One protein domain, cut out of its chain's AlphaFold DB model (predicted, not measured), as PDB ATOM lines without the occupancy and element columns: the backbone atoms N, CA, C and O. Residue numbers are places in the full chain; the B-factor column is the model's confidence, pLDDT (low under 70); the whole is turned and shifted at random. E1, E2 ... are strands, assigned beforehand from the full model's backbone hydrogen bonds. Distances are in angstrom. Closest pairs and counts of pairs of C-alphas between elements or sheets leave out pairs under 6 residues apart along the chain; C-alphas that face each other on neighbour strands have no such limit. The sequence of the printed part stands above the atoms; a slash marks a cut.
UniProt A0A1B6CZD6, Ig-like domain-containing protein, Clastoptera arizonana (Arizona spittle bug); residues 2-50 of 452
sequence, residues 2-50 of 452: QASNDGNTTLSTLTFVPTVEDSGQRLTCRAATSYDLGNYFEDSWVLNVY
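Overview. This is residues 2 to 50 of the 452 residues of the protein "Ig-like domain-containing protein" of Clastoptera arizonana (Arizona spittle bug) (UniProt A0A1B6CZD6). With little regular structure, the model is a single two-stranded hairpin, E1 and E2, and a long unnamed stretch, residues 2 to 25, that runs lengthwise beside it and turns back into E1. Residues 4 to 9 stick out. The printed part has 49 residues, with no named helix and two named strands, E1 then E2, an antiparallel sheet; it is all strand, though only 14 residues are in named elements. It is only just loose, close to extended, with a radius of gyration of the C-alphas of 14.2 A, and spans 41 by 21 by 13 A.

Arrangement. Look first at E1, residues 26 to 32, and E2, residues 40 to 46: antiparallel neighbours at 166 degrees, they form a hairpin. C-alphas 28 and 44 face each other at 4.2 A. N 29 and O 43 are within hydrogen-bond range at 2.8 A, as are N 43 and O 29 at 3.0 A.

Along the chain. Find C-alpha 26 at (18.411, -11.887, 13.051); E1 runs 18.4 A from there. E2 runs 19.5 A, ending at C-alpha 46 at (17.441, -14.338, 9.368).

Size, cuts and confidence. The C-alphas farthest apart, those of Asp 6 and Val 20, are 41.6 A apart. The printed part has no cut, and the link from E1 to E2 is short. Confidence is low, under 70, at residues 2 to 9 and 33 to 38.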
ATOM      1  N   GLN A   2      -1.863  -9.554  14.606       44.94
ATOM      2  CA  GLN A   2      -2.600 -10.488  15.451       44.94
ATOM      3  C   GLN A   2      -3.514  -9.667  16.361       44.94
ATOM      4  O   GLN A   2      -3.081  -8.651  16.907       44.94
ATOM      5  N   ALA A   3      -4.785 -10.055  16.423       45.94
ATOM      6  CA  ALA A   3      -5.808  -9.375  17.205       45.94
ATOM      7  C   ALA A   3      -5.790  -9.895  18.649       45.94
ATOM      8  O   ALA A   3      -5.635 -11.096  18.871       45.94
ATOM      9  N   SER A   4      -5.952  -8.995  19.620       54.50
ATOM     10  CA  SER A   4      -6.255  -9.377  21.004       54.50
ATOM     11  C   SER A   4      -7.670  -9.964  21.104       54.50
ATOM     12  O   SER A   4      -8.519  -9.689  20.251       54.50
ATOM     13  N   ASN A   5      -7.943 -10.746  22.155       54.38
ATOM     14  CA  ASN A   5      -9.259 -11.360  22.406       54.38
ATOM     15  C   ASN A   5     -10.407 -10.336  22.553       54.38
ATOM     16  O   ASN A   5     -11.572 -10.716  22.456       54.38
ATOM     17  N   ASP A   6     -10.080  -9.049  22.700       56.59
ATOM     18  CA  ASP A   6     -11.023  -7.934  22.834       56.59
ATOM     19  C   ASP A   6     -11.296  -7.227  21.484       56.59
ATOM     20  O   ASP A   6     -11.967  -6.199  21.433       56.59
ATOM     21  N   GLY A   7     -10.741  -7.739  20.376       57.28
ATOM     22  CA  GLY A   7     -10.893  -7.190  19.020       57.28
ATOM     23  C   GLY A   7      -9.914  -6.064  18.654       57.28
ATOM     24  O   GLY A   7      -9.825  -5.686  17.486       57.28
ATOM     25  N   ASN A   8      -9.121  -5.560  19.607       63.88
ATOM     26  CA  ASN A   8      -8.117  -4.526  19.343       63.88
ATOM     27  C   ASN A   8      -6.879  -5.120  18.652       63.88
ATOM     28  O   ASN A   8      -6.246  -6.045  19.169       63.88
ATOM     29  N   THR A   9      -6.516  -4.563  17.492       64.88
ATOM     30  CA  THR A   9      -5.298  -4.902  16.738       64.88
ATOM     31  C   THR A   9      -4.372  -3.693  16.711       64.88
ATOM     32  O   THR A   9      -4.769  -2.617  16.271       64.88
ATOM     33  N   THR A  10      -3.126  -3.868  17.141       71.19
ATOM     34  CA  THR A  10      -2.083  -2.841  17.030       71.19
ATOM     35  C   THR A  10      -1.114  -3.212  15.915       71.19
ATOM     36  O   THR A  10      -0.564  -4.315  15.909       71.19
ATOM     37  N   LEU A  11      -0.896  -2.299  14.969       74.56
ATOM     38  CA  LEU A  11       0.076  -2.456  13.891       74.56
ATOM     39  C   LEU A  11       1.266  -1.534  14.153       74.56
ATOM     40  O   LEU A  11       1.095  -0.326  14.292       74.56
ATOM     41  N   SER A  12       2.464  -2.110  14.185       75.69
ATOM     42  CA  SER A  12       3.720  -1.367  14.126       75.69
ATOM     43  C   SER A  12       4.414  -1.704  12.813       75.69
ATOM     44  O   SER A  12       4.469  -2.872  12.420       75.69
ATOM     45  N   THR A  13       4.906  -0.687  12.111       82.00
ATOM     46  CA  THR A  13       5.589  -0.839  10.824       82.00
ATOM     47  C   THR A  13       7.007  -0.315  10.960       82.00
ATOM     48  O   THR A  13       7.214   0.862  11.243       82.00
ATOM     49  N   LEU A  14       7.980  -1.195  10.734       83.31
ATOM     50  CA  LEU A  14       9.385  -0.833  10.603       83.31
ATOM     51  C   LEU A  14       9.748  -0.830   9.117       83.31
ATOM     52  O   LEU A  14       9.648  -1.860   8.453       83.31
ATOM     53  N   THR A  15      10.198   0.311   8.604       87.38
ATOM     54  CA  THR A  15      10.870   0.373   7.305       87.38
ATOM     55  C   THR A  15      12.363   0.211   7.539       87.38
ATOM     56  O   THR A  15      12.983   1.028   8.215       87.38
ATOM     57  N   PHE A  16      12.933  -0.855   6.989       85.31
ATOM     58  CA  PHE A  16      14.344  -1.186   7.123       85.31
ATOM     59  C   PHE A  16      14.917  -1.501   5.743       85.31
ATOM     60  O   PHE A  16      14.353  -2.316   5.012       85.31
ATOM     61  N   VAL A  17      16.017  -0.841   5.383       88.88
ATOM     62  CA  VAL A  17      16.755  -1.102   4.143       88.88
ATOM     63  C   VAL A  17      18.021  -1.869   4.529       88.88
ATOM     64  O   VAL A  17      18.923  -1.254   5.097       88.88
ATOM     65  N   PRO A  18      18.086  -3.191   4.285       87.50
ATOM     66  CA  PRO A  18      19.230  -3.997   4.681       87.50
ATOM     67  C   PRO A  18      20.480  -3.620   3.886       87.50
ATOM     68  O   PRO A  18      20.429  -3.397   2.675       87.50
ATOM     69  N   THR A  19      21.616  -3.608   4.571       92.00
ATOM     70  CA  THR A  19      22.950  -3.506   3.982       92.00
ATOM     71  C   THR A  19      23.596  -4.886   3.869       92.00
ATOM     72  O   THR A  19      23.122  -5.874   4.432       92.00
ATOM     73  N   VAL A  20      24.721  -4.970   3.156       89.75
ATOM     74  CA  VAL A  20      25.498  -6.216   3.042       89.75
ATOM     75  C   VAL A  20      25.982  -6.750   4.395       89.75
ATOM     76  O   VAL A  20      26.127  -7.962   4.544       89.75
ATOM     77  N   GLU A  21      26.197  -5.878   5.386       90.38
ATOM     78  CA  GLU A  21      26.648  -6.271   6.730       90.38
ATOM     79  C   GLU A  21      25.505  -6.812   7.609       90.38
ATOM     80  O   GLU A  21      25.761  -7.421   8.645       90.38
ATOM     81  N   ASP A  22      24.247  -6.653   7.182       90.25
ATOM     82  CA  ASP A  22      23.076  -7.190   7.888       90.25
ATOM     83  C   ASP A  22      22.775  -8.651   7.515       90.25
ATOM     84  O   ASP A  22      21.935  -9.303   8.140       90.25
ATOM     85  N   SER A  23      23.454  -9.197   6.501       89.00
ATOM     86  CA  SER A  23      23.279 -10.592   6.089       89.00
ATOM     87  C   SER A  23      23.719 -11.555   7.197       89.00
ATOM     88  O   SER A  23      24.782 -11.403   7.795       89.00
ATOM     89  N   GLY A  24      22.897 -12.560   7.488       88.25
ATOM     90  CA  GLY A  24      23.091 -13.495   8.598       88.25
ATOM     91  C   GLY A  24      22.624 -12.969   9.960       88.25
ATOM     92  O   GLY A  24      22.500 -13.760  10.897       88.25
ATOM     93  N   GLN A  25      22.297 -11.677  10.075       92.44
ATOM     94  CA  GLN A  25      21.734 -11.109  11.297       92.44
ATOM     95  C   GLN A  25      20.256 -11.491  11.447       92.44
ATOM     96  O   GLN A  25      19.532 -11.725  10.473       92.44
ATOM     97  N   ARG A  26      19.798 -11.564  12.700       92.12
ATOM     98  CA  ARG A  26      18.411 -11.887  13.051       92.12
ATOM     99  C   ARG A  26      17.636 -10.600  13.281       92.12
ATOM    100  O   ARG A  26      17.955  -9.853  14.203       92.12
ATOM    101  N   LEU A  27      16.598 -10.372  12.485       89.69
ATOM    102  CA  LEU A  27      15.645  -9.297  12.731       89.69
ATOM    103  C   LEU A  27      14.386  -9.912  13.359       89.69
ATOM    104  O   LEU A  27      13.767 -10.822  12.807       89.69
ATOM    105  N   THR A  28      14.080  -9.447  14.570       89.38
ATOM    106  CA  THR A  28      13.033  -9.986  15.443       89.38
ATOM    107  C   THR A  28      11.936  -8.949  15.626       89.38
ATOM    108  O   THR A  28      12.187  -7.841  16.103       89.38
ATOM    109  N   CYS A  29      10.710  -9.316  15.275       87.25
ATOM    110  CA  CYS A  29       9.517  -8.564  15.624       87.25
ATOM    111  C   CYS A  29       8.999  -9.087  16.964       87.25
ATOM    112  O   CYS A  29       8.665 -10.265  17.064       87.25
ATOM    113  N   ARG A  30       8.938  -8.231  17.989       85.75
ATOM    114  CA  ARG A  30       8.428  -8.587  19.320       85.75
ATOM    115  C   ARG A  30       7.203  -7.748  19.669       85.75
ATOM    116  O   ARG A  30       7.268  -6.522  19.649       85.75
ATOM    117  N   ALA A  31       6.117  -8.415  20.048       83.25
ATOM    118  CA  ALA A  31       4.915  -7.815  20.612       83.25
ATOM    119  C   ALA A  31       4.832  -8.140  22.111       83.25
ATOM    120  O   ALA A  31       4.826  -9.310  22.489       83.25
ATOM    121  N   ALA A  32       4.773  -7.114  22.959       76.88
ATOM    122  CA  ALA A  32       4.691  -7.243  24.414       76.88
ATOM    123  C   ALA A  32       3.641  -6.272  24.974       76.88
ATOM    124  O   ALA A  32       3.458  -5.178  24.436       76.88
ATOM    125  N   THR A  33       2.956  -6.658  26.049       69.81
ATOM    126  CA  THR A  33       2.017  -5.791  26.778       69.81
ATOM    127  C   THR A  33       2.757  -5.028  27.884       69.81
ATOM    128  O   THR A  33       3.690  -5.542  28.492       69.81
ATOM    129  N   SER A  34       2.364  -3.780  28.168       65.38
ATOM    130  CA  SER A  34       3.112  -2.884  29.073       65.38
ATOM    131  C   SER A  34       3.111  -3.286  30.555       65.38
ATOM    132  O   SER A  34       3.822  -2.663  31.339       65.38
ATOM    133  N   TYR A  35       2.320  -4.290  30.948       62.44
ATOM    134  CA  TYR A  35       2.115  -4.678  32.350       62.44
ATOM    135  C   TYR A  35       2.780  -6.007  32.752       62.44
ATOM    136  O   TYR A  35       2.939  -6.233  33.946       62.44
ATOM    137  N   ASP A  36       3.234  -6.836  31.800       57.88
ATOM    138  CA  ASP A  36       3.885  -8.129  32.069       57.88
ATOM    139  C   ASP A  36       5.252  -8.219  31.370       57.88
ATOM    140  O   ASP A  36       5.353  -8.499  30.177       57.88
ATOM    141  N   LEU A  37       6.334  -8.060  32.137       60.59
ATOM    142  CA  LEU A  37       7.728  -8.157  31.664       60.59
ATOM    143  C   LEU A  37       8.142  -9.562  31.160       60.59
ATOM    144  O   LEU A  37       9.279  -9.735  30.725       60.59
ATOM    145  N   GLY A  38       7.245 -10.555  31.211       64.38
ATOM    146  CA  GLY A  38       7.509 -11.948  30.825       64.38
ATOM    147  C   GLY A  38       6.642 -12.515  29.695       64.38
ATOM    148  O   GLY A  38       6.993 -13.568  29.170       64.38
ATOM    149  N   ASN A  39       5.553 -11.846  29.291       73.00
ATOM    150  CA  ASN A  39       4.636 -12.342  28.258       73.00
ATOM    151  C   ASN A  39       4.805 -11.540  26.962       73.00
ATOM    152  O   ASN A  39       4.286 -10.432  26.819       73.00
ATOM    153  N   TYR A  40       5.536 -12.108  26.002       79.19
ATOM    154  CA  TYR A  40       5.710 -11.531  24.672       79.19
ATOM    155  C   TYR A  40       5.586 -12.597  23.583       79.19
ATOM    156  O   TYR A  40       5.912 -13.764  23.789       79.19
ATOM    157  N   PHE A  41       5.148 -12.171  22.403       82.12
ATOM    158  CA  PHE A  41       5.216 -12.962  21.180       82.12
ATOM    159  C   PHE A  41       6.344 -12.420  20.322       82.12
ATOM    160  O   PHE A  41       6.464 -11.205  20.151       82.12
ATOM    161  N   GLU A  42       7.168 -13.306  19.779       88.81
ATOM    162  CA  GLU A  42       8.208 -12.917  18.842       88.81
ATOM    163  C   GLU A  42       8.187 -13.790  17.598       88.81
ATOM    164  O   GLU A  42       7.946 -14.993  17.663       88.81
ATOM    165  N   ASP A  43       8.454 -13.153  16.467       85.81
ATOM    166  CA  ASP A  43       8.758 -13.819  15.212       85.81
ATOM    167  C   ASP A  43      10.082 -13.265  14.693       85.81
ATOM    168  O   ASP A  43      10.410 -12.093  14.900       85.81
ATOM    169  N   SER A  44      10.897 -14.121  14.092       90.44
ATOM    170  CA  SER A  44      12.258 -13.770  13.701       90.44
ATOM    171  C   SER A  44      12.596 -14.331  12.339       90.44
ATOM    172  O   SER A  44      12.486 -15.533  12.104       90.44
ATOM    173  N   TRP A  45      13.154 -13.479  11.494       89.44
ATOM    174  CA  TRP A  45      13.746 -13.875  10.227       89.44
ATOM    175  C   TRP A  45      15.263 -13.659  10.275       89.44
ATOM    176  O   TRP A  45      15.768 -12.720  10.897       89.44
ATOM    177  N   VAL A  46      16.015 -14.558   9.640       91.62
ATOM    178  CA  VAL A  46      17.441 -14.338   9.368       91.62
ATOM    179  C   VAL A  46      17.533 -13.683   8.003       91.62
ATOM    180  O   VAL A  46      16.994 -14.207   7.027       91.62
ATOM    181  N   LEU A  47      18.183 -12.529   7.938       90.31
ATOM    182  CA  LEU A  47      18.305 -11.786   6.693       90.31
ATOM    183  C   LEU A  47      19.302 -12.495   5.771       90.31
ATOM    184  O   LEU A  47      20.441 -12.743   6.158       90.31
ATOM    185  N   ASN A  48      18.883 -12.815   4.548       90.38
ATOM    186  CA  ASN A  48      19.768 -13.292   3.488       90.38
ATOM    187  C   ASN A  48      19.831 -12.215   2.405       90.38
ATOM    188  O   ASN A  48      18.932 -12.117   1.570       90.38
ATOM    189  N   VAL A  49      20.856 -11.366   2.473       92.31
ATOM    190  CA  VAL A  49      20.986 -10.206   1.585       92.31
ATOM    191  C   VAL A  49      21.793 -10.607   0.354       92.31
ATOM    192  O   VAL A  49      22.965 -10.973   0.466       92.31
ATOM    193  N   TYR A  50      21.150 -10.551  -0.811       93.44
ATOM    194  CA  TYR A  50      21.770 -10.783  -2.114       93.44
ATOM    195  C   TYR A  50      22.396  -9.478  -2.600       93.44
ATOM    196  O   TYR A  50      21.800  -8.410  -2.457       93.44
TER     197      TYR A  50